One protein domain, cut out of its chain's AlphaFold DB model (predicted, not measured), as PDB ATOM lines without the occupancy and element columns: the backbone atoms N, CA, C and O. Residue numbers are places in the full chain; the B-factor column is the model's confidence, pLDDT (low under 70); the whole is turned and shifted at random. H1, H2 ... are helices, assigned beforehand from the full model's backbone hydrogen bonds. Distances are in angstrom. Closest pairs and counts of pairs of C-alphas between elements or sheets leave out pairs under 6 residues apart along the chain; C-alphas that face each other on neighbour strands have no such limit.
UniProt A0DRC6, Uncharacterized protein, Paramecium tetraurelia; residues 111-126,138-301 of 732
ATOM      1  N   LEU A 111      52.058  16.605  12.107       85.31
ATOM      2  CA  LEU A 111      51.580  17.968  11.928       85.31
ATOM      3  C   LEU A 111      52.479  18.962  12.667       85.31
ATOM      4  O   LEU A 111      52.926  19.931  12.057       85.31
ATOM      5  N   TYR A 112      52.825  18.665  13.922       89.62
ATOM      6  CA  TYR A 112      53.783  19.443  14.700       89.62
ATOM      7  C   TYR A 112      55.159  19.502  14.028       89.62
ATOM      8  O   TYR A 112      55.704  20.585  13.886       89.62
ATOM      9  N   LYS A 113      55.703  18.381  13.528       86.25
ATOM     10  CA  LYS A 113      56.989  18.372  12.798       86.25
ATOM     11  C   LYS A 113      56.979  19.303  11.583       86.25
ATOM     12  O   LYS A 113      57.964  19.993  11.324       86.25
ATOM     13  N   LYS A 114      55.878  19.330  10.823       83.75
ATOM     14  CA  LYS A 114      55.724  20.289   9.722       83.75
ATOM     15  C   LYS A 114      55.645  21.720  10.237       83.75
ATOM     16  O   LYS A 114      56.383  22.560   9.741       83.75
ATOM     17  N   PHE A 115      54.785  21.968  11.222       88.56
ATOM     18  CA  PHE A 115      54.645  23.264  11.884       88.56
ATOM     19  C   PHE A 115      55.993  23.790  12.398       88.56
ATOM     20  O   PHE A 115      56.320  24.947  12.187       88.56
ATOM     21  N   ASP A 116      56.809  22.944  13.013       87.12
ATOM     22  CA  ASP A 116      58.112  23.318  13.545       87.12
ATOM     23  C   ASP A 116      59.086  23.724  12.434       87.12
ATOM     24  O   ASP A 116      59.670  24.811  12.445       87.12
ATOM     25  N   LYS A 117      59.168  22.905  11.381       83.88
ATOM     26  CA  LYS A 117      60.000  23.207  10.214       83.88
ATOM     27  C   LYS A 117      59.619  24.534   9.559       83.88
ATOM     28  O   LYS A 117      60.476  25.223   9.013       83.88
ATOM     29  N   CYS A 118      58.359  24.926   9.623       82.19
ATOM     30  CA  CYS A 118      57.914  26.206   9.107       82.19
ATOM     31  C   CYS A 118      58.517  27.409   9.841       82.19
ATOM     32  O   CYS A 118      58.877  28.392   9.198       82.19
ATOM     33  N   PHE A 119      58.702  27.319  11.158       83.25
ATOM     34  CA  PHE A 119      59.379  28.364  11.927       83.25
ATOM     35  C   PHE A 119      60.880  28.418  11.624       83.25
ATOM     36  O   PHE A 119      61.461  29.498  11.658       83.25
ATOM     37  N   SER A 120      61.490  27.300  11.209       78.44
ATOM     38  CA  SER A 120      62.879  27.299  10.717       78.44
ATOM     39  C   SER A 120      63.078  28.091   9.411       78.44
ATOM     40  O   SER A 120      64.207  28.449   9.076       78.44
ATOM     41  N   LEU A 121      61.998  28.392   8.673       75.12
ATOM     42  CA  LEU A 121      62.043  29.237   7.473       75.12
ATOM     43  C   LEU A 121      62.064  30.737   7.805       75.12
ATOM     44  O   LEU A 121      62.381  31.543   6.929       75.12
ATOM     45  N   ILE A 122      61.733  31.119   9.042       77.19
ATOM     46  CA  ILE A 122      61.744  32.513   9.487       77.19
ATOM     47  C   ILE A 122      63.188  32.883   9.813       77.19
ATOM     48  O   ILE A 122      63.721  32.514  10.859       77.19
ATOM     49  N   GLN A 123      63.843  33.591   8.896       67.31
ATOM     50  CA  GLN A 123      65.181  34.113   9.140       67.31
ATOM     51  C   GLN A 123      65.084  35.548   9.665       67.31
ATOM     52  O   GLN A 123      64.445  36.369   9.008       67.31
ATOM     53  N   PRO A 124      65.722  35.879  10.806       66.19
ATOM     54  CA  PRO A 124      65.828  37.265  11.241       66.19
ATOM     55  C   PRO A 124      66.570  38.066  10.171       66.19
ATOM     56  O   PRO A 124      67.476  37.540   9.518       66.19
ATOM     57  N   PHE A 125      66.192  39.333   9.996       62.38
ATOM     58  CA  PHE A 125      66.809  40.215   9.013       62.38
ATOM     59  C   PHE A 125      68.314  40.346   9.299       62.38
ATOM     60  O   PHE A 125      68.737  41.074  10.195       62.38
ATOM     61  N   GLN A 126      69.139  39.603   8.561       55.88
ATOM     62  CA  GLN A 126      70.582  39.806   8.552       55.88
ATOM     63  C   GLN A 126      70.910  40.841   7.484       55.88
ATOM     64  O   GLN A 126      70.302  40.851   6.413       55.88
ATOM     65  N   ASP A 138      69.737  25.597  18.338       55.94
ATOM     66  CA  ASP A 138      70.054  26.271  19.604       55.94
ATOM     67  C   ASP A 138      70.335  27.790  19.448       55.94
ATOM     68  O   ASP A 138      70.356  28.501  20.449       55.94
ATOM     69  N   ASP A 139      70.490  28.313  18.220       63.28
ATOM     70  CA  ASP A 139      70.768  29.738  17.933       63.28
ATOM     71  C   ASP A 139      69.529  30.526  17.453       63.28
ATOM     72  O   ASP A 139      69.646  31.611  16.865       63.28
ATOM     73  N   SER A 140      68.328  29.968  17.627       68.62
ATOM     74  CA  SER A 140      67.079  30.646  17.269       68.62
ATOM     75  C   SER A 140      66.824  31.861  18.162       68.62
ATOM     76  O   SER A 140      67.015  31.787  19.376       68.62
ATOM     77  N   ASP A 141      66.322  32.944  17.576       82.25
ATOM     78  CA  ASP A 141      65.917  34.139  18.314       82.25
ATOM     79  C   ASP A 141      64.869  33.796  19.406       82.25
ATOM     80  O   ASP A 141      63.897  33.088  19.102       82.25
ATOM     81  N   PRO A 142      65.031  34.266  20.662       84.81
ATOM     82  CA  PRO A 142      64.073  34.023  21.742       84.81
ATOM     83  C   PRO A 142      62.633  34.410  21.385       84.81
ATOM     84  O   PRO A 142      61.705  33.677  21.729       84.81
ATOM     85  N   TYR A 143      62.443  35.502  20.636       84.94
ATOM     86  CA  TYR A 143      61.123  35.927  20.172       84.94
ATOM     87  C   TYR A 143      60.492  34.874  19.257       84.94
ATOM     88  O   TYR A 143      59.322  34.538  19.418       84.94
ATOM     89  N   ILE A 144      61.266  34.294  18.332       85.69
ATOM     90  CA  ILE A 144      60.776  33.256  17.412       85.69
ATOM     91  C   ILE A 144      60.399  31.980  18.169       85.69
ATOM     92  O   ILE A 144      59.389  31.351  17.843       85.69
ATOM     93  N   GLN A 145      61.155  31.615  19.208       87.31
ATOM     94  CA  GLN A 145      60.812  30.479  20.067       87.31
ATOM     95  C   GLN A 145      59.513  30.712  20.842       87.31
ATOM     96  O   GLN A 145      58.666  29.817  20.912       87.31
ATOM     97  N   ASP A 146      59.311  31.905  21.394       88.00
ATOM     98  CA  ASP A 146      58.077  32.225  22.111       88.00
ATOM     99  C   ASP A 146      56.882  32.372  21.164       88.00
ATOM    100  O   ASP A 146      55.804  31.844  21.448       88.00
ATOM    101  N   LEU A 147      57.081  32.961  19.985       89.00
ATOM    102  CA  LEU A 147      56.073  33.017  18.932       89.00
ATOM    103  C   LEU A 147      55.656  31.616  18.476       89.00
ATOM    104  O   LEU A 147      54.463  31.358  18.330       89.00
ATOM    105  N   LYS A 148      56.608  30.692  18.300       91.06
ATOM    106  CA  LYS A 148      56.326  29.285  17.982       91.06
ATOM    107  C   LYS A 148      55.426  28.654  19.048       91.06
ATOM    108  O   LYS A 148      54.451  27.983  18.709       91.06
ATOM    109  N   LYS A 149      55.696  28.892  20.336       91.25
ATOM    110  CA  LYS A 149      54.845  28.389  21.430       91.25
ATOM    111  C   LYS A 149      53.439  28.994  21.382       91.25
ATOM    112  O   LYS A 149      52.463  28.251  21.485       91.25
ATOM    113  N   VAL A 150      53.327  30.315  21.202       90.69
ATOM    114  CA  VAL A 150      52.037  31.019  21.074       90.69
ATOM    115  C   VAL A 150      51.244  30.468  19.894       90.69
ATOM    116  O   VAL A 150      50.086  30.091  20.060       90.69
ATOM    117  N   ALA A 151      51.871  30.363  18.723       92.00
ATOM    118  CA  ALA A 151      51.237  29.891  17.502       92.00
ATOM    119  C   ALA A 151      50.723  28.456  17.645       92.00
ATOM    120  O   ALA A 151      49.589  28.187  17.257       92.00
ATOM    121  N   TRP A 152      51.502  27.546  18.240       93.31
ATOM    122  CA  TRP A 152      51.071  26.157  18.414       93.31
ATOM    123  C   TRP A 152      49.867  26.033  19.349       93.31
ATOM    124  O   TRP A 152      48.873  25.406  18.983       93.31
ATOM    125  N   ILE A 153      49.915  26.679  20.522       91.44
ATOM    126  CA  ILE A 153      48.781  26.672  21.460       91.44
ATOM    127  C   ILE A 153      47.547  27.292  20.803       91.44
ATOM    128  O   ILE A 153      46.454  26.736  20.901       91.44
ATOM    129  N   LEU A 154      47.719  28.402  20.082       90.62
ATOM    130  CA  LEU A 154      46.624  29.049  19.371       90.62
ATOM    131  C   LEU A 154      46.013  28.111  18.322       90.62
ATOM    132  O   LEU A 154      44.795  27.985  18.269       90.62
ATOM    133  N   CYS A 155      46.831  27.389  17.552       91.44
ATOM    134  CA  CYS A 155      46.352  26.409  16.574       91.44
ATOM    135  C   CYS A 155      45.562  25.268  17.235       91.44
ATOM    136  O   CYS A 155      44.498  24.899  16.735       91.44
ATOM    137  N   ILE A 156      46.034  24.736  18.372       90.25
ATOM    138  CA  ILE A 156      45.310  23.706  19.138       90.25
ATOM    139  C   ILE A 156      43.935  24.234  19.560       90.25
ATOM    140  O   ILE A 156      42.919  23.569  19.352       90.25
ATOM    141  N   MET A 157      43.899  25.436  20.129       89.81
ATOM    142  CA  MET A 157      42.678  26.063  20.629       89.81
ATOM    143  C   MET A 157      41.679  26.388  19.518       89.81
ATOM    144  O   MET A 157      40.498  26.061  19.633       89.81
ATOM    145  N   VAL A 158      42.149  27.000  18.430       89.94
ATOM    146  CA  VAL A 158      41.327  27.340  17.263       89.94
ATOM    147  C   VAL A 158      40.728  26.077  16.661       89.94
ATOM    148  O   VAL A 158      39.528  26.030  16.410       89.94
ATOM    149  N   ARG A 159      41.524  25.012  16.521       89.81
ATOM    150  CA  ARG A 159      41.035  23.706  16.072       89.81
ATOM    151  C   ARG A 159      39.943  23.154  16.981       89.81
ATOM    152  O   ARG A 159      38.914  22.723  16.473       89.81
ATOM    153  N   GLN A 160      40.136  23.171  18.298       86.69
ATOM    154  CA  GLN A 160      39.126  22.677  19.239       86.69
ATOM    155  C   GLN A 160      37.813  23.465  19.146       86.69
ATOM    156  O   GLN A 160      36.747  22.855  19.162       86.69
ATOM    157  N   ASN A 161      37.886  24.790  19.018       85.38
ATOM    158  CA  ASN A 161      36.707  25.647  18.913       85.38
ATOM    159  C   ASN A 161      35.987  25.493  17.570       85.38
ATOM    160  O   ASN A 161      34.767  25.381  17.555       85.38
ATOM    161  N   ILE A 162      36.720  25.454  16.452       84.81
ATOM    162  CA  ILE A 162      36.131  25.283  15.115       84.81
ATOM    163  C   ILE A 162      35.440  23.923  15.007       84.81
ATOM    164  O   ILE A 162      34.284  23.866  14.599       84.81
ATOM    165  N   LEU A 163      36.095  22.845  15.457       81.00
ATOM    166  CA  LEU A 163      35.492  21.510  15.428       81.00
ATOM    167  C   LEU A 163      34.216  21.431  16.277       81.00
ATOM    168  O   LEU A 163      33.242  20.834  15.833       81.00
ATOM    169  N   GLN A 164      34.187  22.075  17.450       79.94
ATOM    170  CA  GLN A 164      32.978  22.158  18.282       79.94
ATOM    171  C   GLN A 164      31.880  23.016  17.648       79.94
ATOM    172  O   GLN A 164      30.705  22.681  17.745       79.94
ATOM    173  N   TYR A 165      32.251  24.127  17.011       78.50
ATOM    174  CA  TYR A 165      31.308  25.010  16.331       78.50
ATOM    175  C   TYR A 165      30.641  24.308  15.144       78.50
ATOM    176  O   TYR A 165      29.431  24.395  14.968       78.50
ATOM    177  N   GLU A 166      31.397  23.550  14.355       72.88
ATOM    178  CA  GLU A 166      30.837  22.802  13.226       72.88
ATOM    179  C   GLU A 166      30.036  21.571  13.652       72.88
ATOM    180  O   GLU A 166      29.113  21.192  12.942       72.88
ATOM    181  N   GLU A 167      30.319  20.969  14.813       70.19
ATOM    182  CA  GLU A 167      29.422  19.968  15.414       70.19
ATOM    183  C   GLU A 167      28.035  20.552  15.740       70.19
ATOM    184  O   GLU A 167      27.055  19.813  15.754       70.19
ATOM    185  N   GLN A 168      27.938  21.866  15.981       66.88
ATOM    186  CA  GLN A 168      26.683  22.563  16.294       66.88
ATOM    187  C   GLN A 168      25.954  23.097  15.053       66.88
ATOM    188  O   GLN A 168      24.760  23.390  15.114       66.88
ATOM    189  N   LEU A 169      26.654  23.252  13.929       61.12
ATOM    190  CA  LEU A 169      26.081  23.764  12.690       61.12
ATOM    191  C   LEU A 169      25.491  22.618  11.871       61.12
ATOM    192  O   LEU A 169      26.191  21.932  11.134       61.12
ATOM    193  N   GLU A 170      24.173  22.454  11.935       49.97
ATOM    194  CA  GLU A 170      23.457  21.410  11.189       49.97
ATOM    195  C   GLU A 170      23.497  21.578   9.650       49.97
ATOM    196  O   GLU A 170      23.039  20.683   8.937       49.97
ATOM    197  N   LYS A 171      23.988  22.708   9.108       51.25
ATOM    198  CA  LYS A 171      23.865  23.074   7.680       51.25
ATOM    199  C   LYS A 171      24.942  24.055   7.186       51.25
ATOM    200  O   LYS A 171      24.659  25.244   7.073       51.25
ATOM    201  N   ASN A 172      26.136  23.591   6.822       49.53
ATOM    202  CA  ASN A 172      27.064  24.413   6.030       49.53
ATOM    203  C   ASN A 172      27.359  23.765   4.672       49.53
ATOM    204  O   ASN A 172      27.600  22.568   4.588       49.53
ATOM    205  N   GLU A 173      27.375  24.592   3.623       51.16
ATOM    206  CA  GLU A 173      27.568  24.208   2.212       51.16
ATOM    207  C   GLU A 173      29.013  23.792   1.860       51.16
ATOM    208  O   GLU A 173      29.254  23.266   0.778       51.16
ATOM    209  N   TYR A 174      29.974  23.992   2.769       51.66
ATOM    210  CA  TYR A 174      31.400  23.706   2.560       51.66
ATOM    211  C   TYR A 174      31.919  22.701   3.597       51.66
ATOM    212  O   TYR A 174      32.767  23.015   4.433       51.66
ATOM    213  N   ASN A 175      31.383  21.480   3.569       54.28
ATOM    214  CA  ASN A 175      31.868  20.391   4.412       54.28
ATOM    215  C   ASN A 175      33.097  19.731   3.779       54.28
ATOM    216  O   ASN A 175      33.008  18.994   2.802       54.28
ATOM    217  N   ILE A 176      34.265  19.982   4.366       55.97
ATOM    218  CA  ILE A 176      35.488  19.250   4.026       55.97
ATOM    219  C   ILE A 176      35.405  17.847   4.619       55.97
ATOM    220  O   ILE A 176      35.314  17.679   5.838       55.97
ATOM    221  N   TYR A 177      35.436  16.850   3.734       56.50
ATOM    222  CA  TYR A 177      35.099  15.454   4.028       56.50
ATOM    223  C   TYR A 177      36.115  14.722   4.917       56.50
ATOM    224  O   TYR A 177      35.728  13.865   5.713       56.50
ATOM    225  N   ASP A 178      37.404  15.061   4.807       69.81
ATOM    226  CA  ASP A 178      38.486  14.385   5.531       69.81
ATOM    227  C   ASP A 178      38.873  15.151   6.819       69.81
ATOM    228  O   ASP A 178      39.353  16.290   6.737       69.81
ATOM    229  N   PRO A 179      38.721  14.543   8.018       72.56
ATOM    230  CA  PRO A 179      39.099  15.160   9.291       72.56
ATOM    231  C   PRO A 179      40.552  15.639   9.314       72.56
ATOM    232  O   PRO A 179      40.844  16.684   9.893       72.56
ATOM    233  N   ASN A 180      41.461  14.909   8.666       78.94
ATOM    234  CA  ASN A 180      42.873  15.273   8.637       78.94
ATOM    235  C   ASN A 180      43.116  16.516   7.772       78.94
ATOM    236  O   ASN A 180      43.773  17.454   8.224       78.94
ATOM    237  N   SER A 181      42.555  16.558   6.564       78.00
ATOM    238  CA  SER A 181      42.622  17.706   5.645       78.00
ATOM    239  C   SER A 181      42.030  18.958   6.283       78.00
ATOM    240  O   SER A 181      42.637  20.026   6.253       78.00
ATOM    241  N   LYS A 182      40.910  18.813   6.986       82.75
ATOM    242  CA  LYS A 182      40.314  19.887   7.777       82.75
ATOM    243  C   LYS A 182      41.250  20.418   8.862       82.75
ATOM    244  O   LYS A 182      41.435  21.625   8.980       82.75
ATOM    245  N   VAL A 183      41.889  19.535   9.631       85.69
ATOM    246  CA  VAL A 183      42.882  19.943  10.638       85.69
ATOM    247  C   VAL A 183      44.084  20.642   9.992       85.69
ATOM    248  O   VAL A 183      44.578  21.625  10.544       85.69
ATOM    249  N   ILE A 184      44.530  20.183   8.819       84.94
ATOM    250  CA  ILE A 184      45.595  20.837   8.046       84.94
ATOM    251  C   ILE A 184      45.157  22.248   7.632       84.94
ATOM    252  O   ILE A 184      45.900  23.198   7.861       84.94
ATOM    253  N   LEU A 185      43.949  22.416   7.095       85.12
ATOM    254  CA  LEU A 185      43.432  23.719   6.666       85.12
ATOM    255  C   LEU A 185      43.218  24.683   7.837       85.12
ATOM    256  O   LEU A 185      43.532  25.864   7.709       85.12
ATOM    257  N   ILE A 186      42.781  24.192   9.001       88.69
ATOM    258  CA  ILE A 186      42.710  24.995  10.231       88.69
ATOM    259  C   ILE A 186      44.107  25.443  10.676       88.69
ATOM    260  O   ILE A 186      44.293  26.609  11.027       88.69
ATOM    261  N   LEU A 187      45.096  24.542  10.662       89.06
ATOM    262  CA  LEU A 187      46.476  24.886  11.009       89.06
ATOM    263  C   LEU A 187      47.008  25.971  10.074       89.06
ATOM    264  O   LEU A 187      47.523  26.990  10.525       89.06
ATOM    265  N   VAL A 188      46.871  25.751   8.770       85.81
ATOM    266  CA  VAL A 188      47.334  26.672   7.735       85.81
ATOM    267  C   VAL A 188      46.613  28.020   7.849       85.81
ATOM    268  O   VAL A 188      47.258  29.068   7.799       85.81
ATOM    269  N   GLY A 189      45.297  28.010   8.075       87.75
ATOM    270  CA  GLY A 189      44.503  29.211   8.308       87.75
ATOM    271  C   GLY A 189      44.981  29.989   9.535       87.75
ATOM    272  O   GLY A 189      45.240  31.188   9.438       87.75
ATOM    273  N   SER A 190      45.201  29.298  10.654       90.06
ATOM    274  CA  SER A 190      45.717  29.882  11.899       90.06
ATOM    275  C   SER A 190      47.115  30.478  11.714       90.06
ATOM    276  O   SER A 190      47.356  31.622  12.092       90.06
ATOM    277  N   LEU A 191      48.022  29.742  11.067       88.38
ATOM    278  CA  LEU A 191      49.379  30.201  10.763       88.38
ATOM    279  C   LEU A 191      49.390  31.422   9.845       88.38
ATOM    280  O   LEU A 191      50.167  32.344  10.075       88.38
ATOM    281  N   SER A 192      48.509  31.468   8.843       85.25
ATOM    282  CA  SER A 192      48.399  32.631   7.954       85.25
ATOM    283  C   SER A 192      48.054  33.906   8.729       85.25
ATOM    284  O   SER A 192      48.558  34.980   8.408       85.25
ATOM    285  N   ILE A 193      47.243  33.792   9.785       86.81
ATOM    286  CA  ILE A 193      46.871  34.914  10.650       86.81
ATOM    287  C   ILE A 193      48.038  35.288  11.559       86.81
ATOM    288  O   ILE A 193      48.351  36.471  11.660       86.81
ATOM    289  N   VAL A 194      48.715  34.311  12.169       87.88
ATOM    290  CA  VAL A 194      49.921  34.555  12.982       87.88
ATOM    291  C   VAL A 194      50.967  35.319  12.168       87.88
ATOM    292  O   VAL A 194      51.433  36.370  12.595       87.88
ATOM    293  N   PHE A 195      51.295  34.844  10.965       84.12
ATOM    294  CA  PHE A 195      52.341  35.460  10.152       84.12
ATOM    295  C   PHE A 195      51.944  36.813   9.579       84.12
ATOM    296  O   PHE A 195      52.783  37.703   9.560       84.12
ATOM    297  N   LYS A 196      50.674  37.026   9.201       83.69
ATOM    298  CA  LYS A 196      50.172  38.358   8.808       83.69
ATOM    299  C   LYS A 196      50.368  39.429   9.885       83.69
ATOM    300  O   LYS A 196      50.376  40.608   9.553       83.69
ATOM    301  N   ASN A 197      50.512  39.021  11.145       82.94
ATOM    302  CA  ASN A 197      50.691  39.903  12.294       82.94
ATOM    303  C   ASN A 197      52.121  39.875  12.865       82.94
ATOM    304  O   ASN A 197      52.349  40.420  13.943       82.94
ATOM    305  N   LEU A 198      53.081  39.257  12.166       81.38
ATOM    306  CA  LEU A 198      54.492  39.327  12.539       81.38
ATOM    307  C   LEU A 198      55.005  40.775  12.455       81.38
ATOM    308  O   LEU A 198      54.714  41.465  11.474       81.38
ATOM    309  N   PRO A 199      55.835  41.228  13.412       77.25
ATOM    310  CA  PRO A 199      56.542  42.491  13.290       77.25
ATOM    311  C   PRO A 199      57.404  42.530  12.019       77.25
ATOM    312  O   PRO A 199      58.104  41.568  11.687       77.25
ATOM    313  N   ASN A 200      57.411  43.676  11.332       73.00
ATOM    314  CA  ASN A 200      58.185  43.889  10.099       73.00
ATOM    315  C   ASN A 200      59.706  43.686  10.278       73.00
ATOM    316  O   ASN A 200      60.427  43.557   9.291       73.00
ATOM    317  N   THR A 201      60.199  43.646  11.521       69.56
ATOM    318  CA  THR A 201      61.599  43.373  11.879       69.56
ATOM    319  C   THR A 201      62.054  41.962  11.495       69.56
ATOM    320  O   THR A 201      63.242  41.757  11.244       69.56
ATOM    321  N   PHE A 202      61.131  41.000  11.377       68.06
ATOM    322  CA  PHE A 202      61.463  39.604  11.075       68.06
ATOM    323  C   PHE A 202      61.296  39.229   9.602       68.06
ATOM    324  O   PHE A 202      61.983  38.326   9.134       68.06
ATOM    325  N   THR A 203      60.426  39.903   8.837       63.41
ATOM    326  CA  THR A 203      60.226  39.579   7.413       63.41
ATOM    327  C   THR A 203      59.848  40.807   6.584       63.41
ATOM    328  O   THR A 203      58.829  41.437   6.852       63.41
ATOM    329  N   GLN A 204      60.591  41.094   5.508       54.41
ATOM    330  CA  GLN A 204      60.229  42.153   4.545       54.41
ATOM    331  C   GLN A 204      59.061  41.767   3.620       54.41
ATOM    332  O   GLN A 204      58.525  42.621   2.922       54.41
ATOM    333  N   ASN A 205      58.670  40.487   3.591       64.44
ATOM    334  CA  ASN A 205      57.640  39.991   2.683       64.44
ATOM    335  C   ASN A 205      56.768  38.917   3.359       64.44
ATOM    336  O   ASN A 205      56.830  37.730   3.050       64.44
ATOM    337  N   VAL A 206      55.961  39.353   4.329       63.84
ATOM    338  CA  VAL A 206      54.996  38.520   5.076       63.84
ATOM    339  C   VAL A 206      54.052  37.745   4.141       63.84
ATOM    340  O   VAL A 206      53.692  36.593   4.410       63.84
ATOM    341  N   ALA A 207      53.675  38.365   3.017       65.25
ATOM    342  CA  ALA A 207      52.852  37.747   1.982       65.25
ATOM    343  C   ALA A 207      53.572  36.563   1.312       65.25
ATOM    344  O   ALA A 207      52.985  35.495   1.162       65.25
ATOM    345  N   ASP A 208      54.861  36.716   0.997       72.25
ATOM    346  CA  ASP A 208      55.698  35.656   0.422       72.25
ATOM    347  C   ASP A 208      55.938  34.505   1.413       72.25
ATOM    348  O   ASP A 208      55.870  33.340   1.028       72.25
ATOM    349  N   LEU A 209      56.128  34.788   2.709       70.94
ATOM    350  CA  LEU A 209      56.239  33.731   3.724       70.94
ATOM    351  C   LEU A 209      54.935  32.932   3.842       70.94
ATOM    352  O   LEU A 209      54.967  31.703   3.837       70.94
ATOM    353  N   SER A 210      53.792  33.619   3.900       68.06
ATOM    354  CA  SER A 210      52.476  32.973   3.949       68.06
ATOM    355  C   SER A 210      52.241  32.093   2.717       68.06
ATOM    356  O   SER A 210      51.767  30.967   2.853       68.06
ATOM    357  N   GLN A 211      52.643  32.558   1.531       71.50
ATOM    358  CA  GLN A 211      52.524  31.789   0.293       71.50
ATOM    359  C   GLN A 211      53.464  30.580   0.264       71.50
ATOM    360  O   GLN A 211      53.019  29.469  -0.005       71.50
ATOM    361  N   LYS A 212      54.743  30.750   0.619       74.38
ATOM    362  CA  LYS A 212      55.723  29.649   0.712       74.38
ATOM    363  C   LYS A 212      55.271  28.561   1.679       74.38
ATOM    364  O   LYS A 212      55.459  27.374   1.426       74.38
ATOM    365  N   MET A 213      54.666  28.975   2.784       71.50
ATOM    366  CA  MET A 213      54.078  28.097   3.784       71.50
ATOM    367  C   MET A 213      52.896  27.310   3.240       71.50
ATOM    368  O   MET A 213      52.806  26.100   3.444       71.50
ATOM    369  N   LEU A 214      52.012  27.995   2.522       67.38
ATOM    370  CA  LEU A 214      50.897  27.356   1.854       67.38
ATOM    371  C   LEU A 214      51.377  26.323   0.840       67.38
ATOM    372  O   LEU A 214      50.948  25.180   0.929       67.38
ATOM    373  N   THR A 215      52.349  26.664  -0.009       71.44
ATOM    374  CA  THR A 215      52.978  25.715  -0.941       71.44
ATOM    375  C   THR A 215      53.649  24.541  -0.213       71.44
ATOM    376  O   THR A 215      53.698  23.422  -0.714       71.44
ATOM    377  N   TYR A 216      54.167  24.768   1.000       73.12
ATOM    378  CA  TYR A 216      54.808  23.730   1.812       73.12
ATOM    379  C   TYR A 216      53.812  22.712   2.412       73.12
ATOM    380  O   TYR A 216      54.142  21.533   2.635       73.12
ATOM    381  N   PHE A 217      52.583  23.145   2.698       68.38
ATOM    382  CA  PHE A 217      51.509  22.273   3.185       68.38
ATOM    383  C   PHE A 217      50.688  21.662   2.048       68.38
ATOM    384  O   PHE A 217      50.435  20.454   2.081       68.38
ATOM    385  N   CYS A 218      50.354  22.478   1.054       64.81
ATOM    386  CA  CYS A 218      49.541  22.177  -0.112       64.81
ATOM    387  C   CYS A 218      50.430  22.359  -1.348       64.81
ATOM    388  O   CYS A 218      50.696  23.484  -1.753       64.81
ATOM    389  N   ASN A 219      50.926  21.262  -1.930       62.41
ATOM    390  CA  ASN A 219      51.811  21.323  -3.106       62.41
ATOM    391  C   ASN A 219      51.178  22.070  -4.298       62.41
ATOM    392  O   ASN A 219      51.912  22.497  -5.185       62.41
ATOM    393  N   ASP A 220      49.847  22.196  -4.312       61.69
ATOM    394  CA  ASP A 220      49.067  22.893  -5.327       61.69
ATOM    395  C   ASP A 220      48.072  23.846  -4.643       61.69
ATOM    396  O   ASP A 220      47.241  23.418  -3.834       61.69
ATOM    397  N   LEU A 221      48.235  25.142  -4.898       57.59
ATOM    398  CA  LEU A 221      47.522  26.239  -4.234       57.59
ATOM    399  C   LEU A 221      46.164  26.511  -4.891       57.59
ATOM    400  O   LEU A 221      45.167  26.679  -4.189       57.59
ATOM    401  N   ASP A 222      46.119  26.449  -6.222       61.94
ATOM    402  CA  ASP A 222      44.980  26.901  -7.024       61.94
ATOM    403  C   ASP A 222      43.707  26.062  -6.779       61.94
ATOM    404  O   ASP A 222      42.588  26.557  -6.902       61.94
ATOM    405  N   GLU A 223      43.843  24.789  -6.379       59.19
ATOM    406  CA  GLU A 223      42.702  23.888  -6.131       59.19
ATOM    407  C   GLU A 223      42.131  23.980  -4.689       59.19
ATOM    408  O   GLU A 223      41.073  23.409  -4.405       59.19
ATOM    409  N   CYS A 224      42.790  24.692  -3.762       62.44
ATOM    410  CA  CYS A 224      42.386  24.792  -2.345       62.44
ATOM    411  C   CYS A 224      41.932  26.188  -1.892       62.44
ATOM    412  O   CYS A 224      41.542  26.337  -0.731       62.44
ATOM    413  N   ASP A 225      41.943  27.191  -2.769       73.06
ATOM    414  CA  ASP A 225      41.784  28.595  -2.374       73.06
ATOM    415  C   ASP A 225      40.465  28.909  -1.649       73.06
ATOM    416  O   ASP A 225      40.489  29.563  -0.606       73.06
ATOM    417  N   GLU A 226      39.316  28.414  -2.120       79.50
ATOM    418  CA  GLU A 226      38.016  28.728  -1.494       79.50
ATOM    419  C   GLU A 226      37.843  28.075  -0.112       79.50
ATOM    420  O   GLU A 226      37.406  28.716   0.845       79.50
ATOM    421  N   GLU A 227      38.246  26.812   0.032       78.69
ATOM    422  CA  GLU A 227      38.207  26.095   1.314       78.69
ATOM    423  C   GLU A 227      39.178  26.702   2.318       78.69
ATOM    424  O   GLU A 227      38.836  26.955   3.474       78.69
ATOM    425  N   LEU A 228      40.398  26.978   1.869       82.31
ATOM    426  CA  LEU A 228      41.391  27.646   2.681       82.31
ATOM    427  C   LEU A 228      40.887  29.016   3.134       82.31
ATOM    428  O   LEU A 228      41.010  29.340   4.312       82.31
ATOM    429  N   LYS A 229      40.294  29.806   2.238       83.88
ATOM    430  CA  LYS A 229      39.717  31.117   2.556       83.88
ATOM    431  C   LYS A 229      38.575  30.999   3.563       83.88
ATOM    432  O   LYS A 229      38.507  31.793   4.503       83.88
ATOM    433  N   TYR A 230      37.723  29.983   3.430       85.88
ATOM    434  CA  TYR A 230      36.692  29.667   4.417       85.88
ATOM    435  C   TYR A 230      37.295  29.397   5.807       85.88
ATOM    436  O   TYR A 230      36.925  30.064   6.779       85.88
ATOM    437  N   TYR A 231      38.280  28.497   5.911       86.12
ATOM    438  CA  TYR A 231      38.926  28.195   7.194       86.12
ATOM    439  C   TYR A 231      39.769  29.355   7.724       86.12
ATOM    440  O   TYR A 231      39.797  29.560   8.933       86.12
ATOM    441  N   GLN A 232      40.400  30.159   6.870       86.38
ATOM    442  CA  GLN A 232      41.075  31.398   7.267       86.38
ATOM    443  C   GLN A 232      40.093  32.366   7.929       86.38
ATOM    444  O   GLN A 232      40.388  32.892   9.001       86.38
ATOM    445  N   ASN A 233      38.902  32.550   7.353       86.25
ATOM    446  CA  ASN A 233      37.863  33.399   7.934       86.25
ATOM    447  C   ASN A 233      37.367  32.860   9.286       86.25
ATOM    448  O   ASN A 233      37.215  33.632  10.236       86.25
ATOM    449  N   LEU A 234      37.151  31.545   9.408       87.31
ATOM    450  CA  LEU A 234      36.785  30.920  10.686       87.31
ATOM    451  C   LEU A 234      37.894  31.054  11.736       87.31
ATOM    452  O   LEU A 234      37.619  31.437  12.875       87.31
ATOM    453  N   CYS A 235      39.145  30.789  11.354       90.12
ATOM    454  CA  CYS A 235      40.302  30.947  12.231       90.12
ATOM    455  C   CYS A 235      40.419  32.397  12.701       90.12
ATOM    456  O   CYS A 235      40.641  32.633  13.882       90.12
ATOM    457  N   PHE A 236      40.196  33.372  11.818       88.69
ATOM    458  CA  PHE A 236      40.243  34.791  12.158       88.69
ATOM    459  C   PHE A 236      39.170  35.172  13.178       88.69
ATOM    460  O   PHE A 236      39.483  35.803  14.189       88.69
ATOM    461  N   LYS A 237      37.921  34.731  12.976       87.12
ATOM    462  CA  LYS A 237      36.837  34.931  13.953       87.12
ATOM    463  C   LYS A 237      37.184  34.308  15.309       87.12
ATOM    464  O   LYS A 237      37.029  34.959  16.340       87.12
ATOM    465  N   CYS A 238      37.707  33.083  15.309       87.56
ATOM    466  CA  CYS A 238      38.068  32.375  16.534       87.56
ATOM    467  C   CYS A 238      39.246  33.036  17.273       87.56
ATOM    468  O   CYS A 238      39.187  33.229  18.486       87.56
ATOM    469  N   ILE A 239      40.298  33.436  16.553       89.50
ATOM    470  CA  ILE A 239      41.467  34.109  17.135       89.50
ATOM    471  C   ILE A 239      41.071  35.462  17.730       89.50
ATOM    472  O   ILE A 239      41.488  35.762  18.847       89.50
ATOM    473  N   ASN A 240      40.222  36.242  17.052       86.00
ATOM    474  CA  ASN A 240      39.689  37.490  17.610       86.00
ATOM    475  C   ASN A 240      38.911  37.254  18.906       86.00
ATOM    476  O   ASN A 240      39.123  37.957  19.888       86.00
ATOM    477  N   GLN A 241      38.062  36.227  18.956       85.06
ATOM    478  CA  GLN A 241      37.337  35.883  20.182       85.06
ATOM    479  C   GLN A 241      38.278  35.504  21.325       85.06
ATOM    480  O   GLN A 241      38.097  35.970  22.449       85.06
ATOM    481  N   ILE A 242      39.308  34.700  21.046       85.56
ATOM    482  CA  ILE A 242      40.330  34.352  22.041       85.56
ATOM    483  C   ILE A 242      41.052  35.620  22.522       85.56
ATOM    484  O   ILE A 242      41.200  35.803  23.731       85.56
ATOM    485  N   ALA A 243      41.439  36.516  21.608       84.44
ATOM    486  CA  ALA A 243      42.083  37.787  21.938       84.44
ATOM    487  C   ALA A 243      41.203  38.646  22.861       84.44
ATOM    488  O   ALA A 243      41.658  39.078  23.922       84.44
ATOM    489  N   ASN A 244      39.922  38.804  22.520       82.19
ATOM    490  CA  ASN A 244      38.952  39.561  23.308       82.19
ATOM    491  C   ASN A 244      38.788  38.991  24.723       82.19
ATOM    492  O   ASN A 244      38.819  39.736  25.703       82.19
ATOM    493  N   ILE A 245      38.648  37.665  24.851       81.56
ATOM    494  CA  ILE A 245      38.515  36.978  26.148       81.56
ATOM    495  C   ILE A 245      39.778  37.166  27.000       81.56
ATOM    496  O   ILE A 245      39.702  37.270  28.225       81.56
ATOM    497  N   MET A 246      40.954  37.218  26.372       78.25
ATOM    498  CA  MET A 246      42.212  37.457  27.081       78.25
ATOM    499  C   MET A 246      42.351  38.900  27.583       78.25
ATOM    500  O   MET A 246      42.998  39.114  28.612       78.25
ATOM    501  N   GLN A 247      41.764  39.878  26.887       74.75
ATOM    502  CA  GLN A 247      41.808  41.296  27.263       74.75
ATOM    503  C   GLN A 247      40.730  41.668  28.289       74.75
ATOM    504  O   GLN A 247      41.005  42.380  29.259       74.75
ATOM    505  N   HIS A 248      39.515  41.149  28.126       66.44
ATOM    506  CA  HIS A 248      38.381  41.446  28.989       66.44
ATOM    507  C   HIS A 248      38.169  40.305  29.990       66.44
ATOM    508  O   HIS A 248      37.782  39.199  29.636       66.44
ATOM    509  N   LYS A 249      38.402  40.571  31.283       51.69
ATOM    510  CA  LYS A 249      38.313  39.597  32.392       51.69
ATOM    511  C   LYS A 249      36.922  38.946  32.628       51.69
ATOM    512  O   LYS A 249      36.723  38.395  33.709       51.69
ATOM    513  N   ALA A 250      35.961  38.962  31.697       41.00
ATOM    514  CA  ALA A 250      34.675  38.270  31.860       41.00
ATOM    515  C   ALA A 250      33.922  37.986  30.541       41.00
ATOM    516  O   ALA A 250      33.958  38.772  29.601       41.00
ATOM    517  N   LYS A 251      33.223  36.840  30.563       50.09
ATOM    518  CA  LYS A 251      32.343  36.180  29.577       50.09
ATOM    519  C   LYS A 251      31.645  37.087  28.549       50.09
ATOM    520  O   LYS A 251      30.804  37.882  28.947       50.09
ATOM    521  N   VAL A 252      31.815  36.772  27.261       43.84
ATOM    522  CA  VAL A 252      30.736  36.842  26.255       43.84
ATOM    523  C   VAL A 252      30.923  35.679  25.277       43.84
ATOM    524  O   VAL A 252      31.972  35.547  24.651       43.84
ATOM    525  N   LEU A 253      29.921  34.806  25.214       40.78
ATOM    526  CA  LEU A 253      29.829  33.639  24.339       40.78
ATOM    527  C   LEU A 253      28.697  33.941  23.353       40.78
ATOM    528  O   LEU A 253      27.631  33.360  23.451       40.78
ATOM    529  N   ASP A 254      28.907  34.926  22.479       47.03
ATOM    530  CA  ASP A 254      27.990  35.239  21.382       47.03
ATOM    531  C   ASP A 254      28.808  35.598  20.139       47.03
ATOM    532  O   ASP A 254      29.554  36.575  20.100       47.03
ATOM    533  N   LEU A 255      28.686  34.754  19.116       47.72
ATOM    534  CA  LEU A 255      29.396  34.816  17.834       47.72
ATOM    535  C   LEU A 255      28.897  35.944  16.903       47.72
ATOM    536  O   LEU A 255      29.224  35.946  15.717       47.72
ATOM    537  N   GLN A 256      28.123  36.904  17.417       48.12
ATOM    538  CA  GLN A 256      27.533  38.001  16.647       48.12
ATOM    539  C   GLN A 256      28.227  39.333  16.937       48.12
ATOM    540  O   GLN A 256      27.729  40.116  17.732       48.12
ATOM    541  N   LEU A 257      29.356  39.619  16.285       47.88
ATOM    542  CA  LEU A 257      29.962  40.958  16.301       47.88
ATOM    543  C   LEU A 257      30.630  41.237  14.946       47.88
ATOM    544  O   LEU A 257      31.765  40.838  14.700       47.88
ATOM    545  N   GLU A 258      29.903  41.922  14.060       46.22
ATOM    546  CA  GLU A 258      30.355  42.348  12.723       46.22
ATOM    547  C   GLU A 258      31.226  43.624  12.733       46.22
ATOM    548  O   GLU A 258      31.576  44.131  11.673       46.22
ATOM    549  N   THR A 259      31.620  44.160  13.896       47.94
ATOM    550  CA  THR A 259      32.242  45.503  13.970       47.94
ATOM    551  C   THR A 259      33.480  45.636  14.865       47.94
ATOM    552  O   THR A 259      33.843  46.750  15.230       47.94
ATOM    553  N   GLN A 260      34.184  44.555  15.211       53.66
ATOM    554  CA  GLN A 260      35.403  44.679  16.026       53.66
ATOM    555  C   GLN A 260      36.670  44.850  15.177       53.66
ATOM    556  O   GLN A 260      37.090  43.941  14.463       53.66
ATOM    557  N   GLU A 261      37.273  46.038  15.284       53.66
ATOM    558  CA  GLU A 261      38.611  46.365  14.782       53.66
ATOM    559  C   GLU A 261      39.661  45.356  15.282       53.66
ATOM    560  O   GLU A 261      39.573  44.842  16.398       53.66
ATOM    561  N   ASN A 262      40.651  45.068  14.431       61.44
ATOM    562  CA  ASN A 262      41.667  44.026  14.596       61.44
ATOM    563  C   ASN A 262      42.414  44.082  15.953       61.44
ATOM    564  O   ASN A 262      43.475  44.690  16.074       61.44
ATOM    565  N   GLN A 263      41.937  43.354  16.965       70.62
ATOM    566  CA  GLN A 263      42.673  43.177  18.227       70.62
ATOM    567  C   GLN A 263      43.761  42.092  18.145       70.62
ATOM    568  O   GLN A 263      44.556  41.937  19.073       70.62
ATOM    569  N   VAL A 264      43.831  41.353  17.030       79.81
ATOM    570  CA  VAL A 264      44.804  40.267  16.803       79.81
ATOM    571  C   VAL A 264      46.250  40.743  16.960       79.81
ATOM    572  O   VAL A 264      47.074  40.002  17.491       79.81
ATOM    573  N   HIS A 265      46.555  41.978  16.549       78.75
ATOM    574  CA  HIS A 265      47.908  42.545  16.579       78.75
ATOM    575  C   HIS A 265      48.527  42.517  17.985       78.75
ATOM    576  O   HIS A 265      49.710  42.223  18.139       78.75
ATOM    577  N   ILE A 266      47.700  42.737  19.013       76.62
ATOM    578  CA  ILE A 266      48.115  42.823  20.421       76.62
ATOM    579  C   ILE A 266      48.682  41.483  20.920       76.62
ATOM    580  O   ILE A 266      49.503  41.455  21.834       76.62
ATOM    581  N   LEU A 267      48.285  40.354  20.317       76.75
ATOM    582  CA  LEU A 267      48.815  39.036  20.681       76.75
ATOM    583  C   LEU A 267      50.277  38.836  20.249       76.75
ATOM    584  O   LEU A 267      50.960  37.993  20.828       76.75
ATOM    585  N   PHE A 268      50.753  39.583  19.249       79.25
ATOM    586  CA  PHE A 268      52.026  39.316  18.569       79.25
ATOM    587  C   PHE A 268      53.085  40.412  18.765       79.25
ATOM    588  O   PHE A 268      54.155  40.349  18.157       79.25
ATOM    589  N   GLU A 269      52.823  41.389  19.639       77.06
ATOM    590  CA  GLU A 269      53.778  42.449  19.966       77.06
ATOM    591  C   GLU A 269      55.071  41.896  20.596       77.06
ATOM    592  O   GLU A 269      55.056  41.067  21.509       77.06
ATOM    593  N   GLU A 270      56.213  42.404  20.124       65.88
ATOM    594  CA  GLU A 270      57.556  41.899  20.450       65.88
ATOM    595  C   GLU A 270      57.855  41.898  21.957       65.88
ATOM    596  O   GLU A 270      58.352  40.917  22.506       65.88
ATOM    597  N   ASN A 271      57.436  42.953  22.659       74.00
ATOM    598  CA  ASN A 271      57.699  43.125  24.089       74.00
ATOM    599  C   ASN A 271      56.758  42.318  25.000       74.00
ATOM    600  O   ASN A 271      56.940  42.315  26.220       74.00
ATOM    601  N   THR A 272      55.727  41.670  24.449       81.50
ATOM    602  CA  THR A 272      54.680  41.009  25.243       81.50
ATOM    603  C   THR A 272      54.504  39.531  24.916       81.50
ATOM    604  O   THR A 272      53.755  38.865  25.629       81.50
ATOM    605  N   ILE A 273      55.221  38.975  23.931       85.00
ATOM    606  CA  ILE A 273      54.986  37.607  23.441       85.00
ATOM    607  C   ILE A 273      55.086  36.526  24.536       85.00
ATOM    608  O   ILE A 273      54.218  35.657  24.614       85.00
ATOM    609  N   ASP A 274      56.053  36.622  25.460       84.75
ATOM    610  CA  ASP A 274      56.168  35.715  26.619       84.75
ATOM    611  C   ASP A 274      54.964  35.852  27.572       84.75
ATOM    612  O   ASP A 274      54.413  34.866  28.072       84.75
ATOM    613  N   GLN A 275      54.485  37.082  27.791       84.88
ATOM    614  CA  GLN A 275      53.285  37.313  28.594       84.88
ATOM    615  C   GLN A 275      52.035  36.772  27.897       84.88
ATOM    616  O   GLN A 275      51.171  36.192  28.562       84.88
ATOM    617  N   THR A 276      51.940  36.932  26.576       85.44
ATOM    618  CA  THR A 276      50.865  36.368  25.760       85.44
ATOM    619  C   THR A 276      50.869  34.852  25.866       85.44
ATOM    620  O   THR A 276      49.824  34.283  26.179       85.44
ATOM    621  N   TYR A 277      52.028  34.202  25.728       88.50
ATOM    622  CA  TYR A 277      52.169  32.761  25.931       88.50
ATOM    623  C   TYR A 277      51.658  32.333  27.308       88.50
ATOM    624  O   TYR A 277      50.787  31.470  27.397       88.50
ATOM    625  N   LYS A 278      52.110  32.981  28.390       87.06
ATOM    626  CA  LYS A 278      51.672  32.656  29.760       87.06
ATOM    627  C   LYS A 278      50.159  32.799  29.944       87.06
ATOM    628  O   LYS A 278      49.534  31.956  30.593       87.06
ATOM    629  N   ARG A 279      49.550  33.854  29.389       86.50
ATOM    630  CA  ARG A 279      48.095  34.079  29.462       86.50
ATOM    631  C   ARG A 279      47.326  33.047  28.634       86.50
ATOM    632  O   ARG A 279      46.358  32.484  29.143       86.50
ATOM    633  N   LEU A 280      47.776  32.780  27.408       87.69
ATOM    634  CA  LEU A 280      47.158  31.827  26.488       87.69
ATOM    635  C   LEU A 280      47.249  30.404  27.041       87.69
ATOM    636  O   LEU A 280      46.236  29.726  27.129       87.69
ATOM    637  N   HIS A 281      48.422  29.991  27.522       88.06
ATOM    638  CA  HIS A 281      48.633  28.701  28.176       88.06
ATOM    639  C   HIS A 281      47.743  28.548  29.415       88.06
ATOM    640  O   HIS A 281      47.097  27.523  29.600       88.06
ATOM    641  N   LYS A 282      47.637  29.580  30.266       87.94
ATOM    642  CA  LYS A 282      46.730  29.547  31.427       87.94
ATOM    643  C   LYS A 282      45.262  29.416  31.018       87.94
ATOM    644  O   LYS A 282      44.480  28.821  31.756       87.94
ATOM    645  N   TYR A 283      44.869  30.014  29.897       85.19
ATOM    646  CA  TYR A 283      43.519  29.881  29.366       85.19
ATOM    647  C   TYR A 283      43.295  28.485  28.766       85.19
ATOM    648  O   TYR A 283      42.322  27.837  29.138       85.19
ATOM    649  N   TYR A 284      44.237  27.983  27.966       87.25
ATOM    650  CA  TYR A 284      44.258  26.618  27.438       87.25
ATOM    651  C   TYR A 284      44.133  25.565  28.546       87.25
ATOM    652  O   TYR A 284      43.250  24.721  28.492       87.25
ATOM    653  N   GLU A 285      44.929  25.658  29.610       84.69
ATOM    654  CA  GLU A 285      44.860  24.753  30.767       84.69
ATOM    655  C   GLU A 285      43.475  24.734  31.440       84.69
ATOM    656  O   GLU A 285      43.069  23.711  31.987       84.69
ATOM    657  N   LYS A 286      42.736  25.851  31.391       84.19
ATOM    658  CA  LYS A 286      41.383  25.956  31.957       84.19
ATOM    659  C   LYS A 286      40.293  25.426  31.032       84.19
ATOM    660  O   LYS A 286      39.267  24.974  31.530       84.19
ATOM    661  N   THR A 287      40.463  25.567  29.719       79.62
ATOM    662  CA  THR A 287      39.432  25.226  28.728       79.62
ATOM    663  C   THR A 287      39.669  23.894  28.039       79.62
ATOM    664  O   THR A 287      38.740  23.366  27.425       79.62
ATOM    665  N   ARG A 288      40.878  23.324  28.137       79.06
ATOM    666  CA  ARG A 288      41.177  22.031  27.530       79.06
ATOM    667  C   ARG A 288      40.248  20.975  28.117       79.06
ATOM    668  O   ARG A 288      40.118  20.822  29.332       79.06
ATOM    669  N   LYS A 289      39.608  20.215  27.233       73.75
ATOM    670  CA  LYS A 289      38.956  18.968  27.625       73.75
ATOM    671  C   LYS A 289      40.051  17.984  28.042       73.75
ATOM    672  O   LYS A 289      41.136  17.998  27.462       73.75
ATOM    673  N   HIS A 290      39.779  17.139  29.033       71.38
ATOM    674  CA  HIS A 290      40.689  16.054  29.397       71.38
ATOM    675  C   HIS A 290      40.756  15.044  28.241       71.38
ATOM    676  O   HIS A 290      39.909  14.162  28.135       71.38
ATOM    677  N   SER A 291      41.728  15.224  27.344       75.44
ATOM    678  CA  SER A 291      42.079  14.280  26.285       75.44
ATOM    679  C   SER A 291      43.262  13.418  26.709       75.44
ATOM    680  O   SER A 291      44.065  13.799  27.560       75.44
ATOM    681  N   ASP A 292      43.379  12.248  26.088       78.75
ATOM    682  CA  ASP A 292      44.492  11.332  26.332       78.75
ATOM    683  C   ASP A 292      45.839  11.907  25.831       78.75
ATOM    684  O   ASP A 292      46.898  11.783  26.455       78.75
ATOM    685  N   LEU A 293      45.786  12.658  24.729       82.50
ATOM    686  CA  LEU A 293      46.909  13.421  24.196       82.50
ATOM    687  C   LEU A 293      46.673  14.930  24.343       82.50
ATOM    688  O   LEU A 293      45.724  15.481  23.783       82.50
ATOM    689  N   ASP A 294      47.580  15.591  25.045       86.62
ATOM    690  CA  ASP A 294      47.776  17.030  25.103       86.62
ATOM    691  C   ASP A 294      48.953  17.370  24.188       86.62
ATOM    692  O   ASP A 294      50.120  17.136  24.507       86.62
ATOM    693  N   GLU A 295      48.631  17.914  23.021       85.12
ATOM    694  CA  GLU A 295      49.591  18.241  21.969       85.12
ATOM    695  C   GLU A 295      50.569  19.359  22.354       85.12
ATOM    696  O   GLU A 295      51.569  19.558  21.662       85.12
ATOM    697  N   GLU A 296      50.343  20.069  23.464       87.94
ATOM    698  CA  GLU A 296      51.334  20.987  24.026       87.94
ATOM    699  C   GLU A 296      52.607  20.239  24.454       87.94
ATOM    700  O   GLU A 296      53.697  20.812  24.446       87.94
ATOM    701  N   CYS A 297      52.515  18.938  24.774       84.38
ATOM    702  CA  CYS A 297      53.690  18.143  25.143       84.38
ATOM    703  C   CYS A 297      54.769  18.123  24.048       84.38
ATOM    704  O   CYS A 297      55.954  18.057  24.379       84.38
ATOM    705  N   PHE A 298      54.390  18.294  22.776       85.94
ATOM    706  CA  PHE A 298      55.333  18.368  21.661       85.94
ATOM    707  C   PHE A 298      56.219  19.622  21.700       85.94
ATOM    708  O   PHE A 298      57.320  19.588  21.167       85.94
ATOM    709  N   LEU A 299      55.800  20.703  22.377       82.81
ATOM    710  CA  LEU A 299      56.642  21.891  22.589       82.81
ATOM    711  C   LEU A 299      57.768  21.657  23.603       82.81
ATOM    712  O   LEU A 299      58.759  22.383  23.588       82.81
ATOM    713  N   ARG A 300      57.590  20.704  24.527       72.56
ATOM    714  CA  ARG A 300      58.495  20.501  25.671       72.56
ATOM    715  C   ARG A 300      59.610  19.506  25.376       72.56
ATOM    716  O   ARG A 300      60.629  19.523  26.058       72.56
ATOM    717  N   GLN A 301      59.418  18.638  24.389       64.81
ATOM    718  CA  GLN A 301      60.413  17.643  24.021       64.81
ATOM    719  C   GLN A 301      61.289  18.167  22.894       64.81
ATOM    720  O   GLN A 301      60.791  18.664  21.886       64.81
TER     721      GLN A 301
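This is residues 111 to 126 and 138 to 301 of the 732 residues of an uncharacterized protein of Paramecium tetraurelia (UniProt A0DRC6). A compact helical domain is built round one long helix, H2, which runs through the middle between H7 on one side and the helical hairpin of H3 and H4 on the other. H5 crosses H2 and H3, H1 packs on H2 on the hairpin's side, and a long loop, residues 248 to 262, swings out from H5 before folding back to the short H6. The printed part has 180 residues with eight named helices, H1 to H8 in order along the chain, and no named strand; the class is all helix. The radius of gyration of the C-alphas is 16.0 A, and the rounded outline spans 50 by 42 by 38 A.

H1, residues 111 to 119, touches H2, residues 142 to 168, with residues 144 to 152 of H2 alone; their closest C-alphas, of Phe 119 and Lys 148, are 6.8 A apart. They run opposite ways at a steep tilt of 40 degrees. H2 is the hub, touching four helices. H3, residues 179 to 196, touches residues 151 to 159 of H2, closest at the C-alphas of Cys 155 and Leu 187, 5.8 A, at a steep tilt of 46 degrees, opposite ways. H3 and H4, residues 206 to 217, form a hairpin, two touching helices running opposite ways at a shallow tilt of 17 degrees; their closest C-alphas, of Ser 192 and Ser 210, are 5.7 A apart. H5, residues 225 to 247, touches residues 185 to 193 of H3 at a steep tilt of 63 degrees, closest at the C-alphas of Gly 189 and Gln 232, 4.2 A. H5 also touches H2, about perpendicular at 73 degrees, closest at the C-alphas of Val 158 and Cys 238, 6.0 A. H6, residues 263 to 267, touches residues 239 to 244 of H5, closest at the C-alphas of Asn 240 and Val 264, 5.9 A. H7, residues 273 to 287, touches H2 at a shallow tilt of 31 degrees, the same way, closest at the C-alphas of Val 150 and Tyr 277, 5.2 A. H8, residues 297 to 300, is close to but not clearly touching H1, with the C-alphas of Tyr 112 and Phe 298 7.2 A apart. H3 and H7 are apart. Leaving out the pair with the short H6, 2 of the 6 touching pairs of helices are at a shallow tilt, a packing only just mostly crossed. Every O i to N i+4 pair is within hydrogen-bond range in H2, H3, H4, H5 and H7, against 4 of 5 in H1 and 0 of 1 in H6, which has 2 of 2 O i to N i+3 pairs within range; H8 is too short for an O i to N i+4 pair.

H1 begins at C-alpha 111, (51.580, 17.968, 11.928). From first to last C-alpha, H2 measures 39.5 A, H5 32.2 A, H3 25.7 A and H7 20.6 A. H8 ends at C-alpha 300, (58.495, 20.501, 25.671).

The two C-alphas farthest apart, of Gln 126 and Glu 170, are 50.7 A apart. Residues 127 to 137 are not printed, and C-alphas 126 and 138 are 17.5 A apart across the cut. The link from H5 to H6 is long. Residues 167 to 173, of which 167 and 168 belong to H2, stand free. The mean pLDDT of the printed part is 75.9, with 52 residues under 70, among them residues 168 to 178 and 248 to 262.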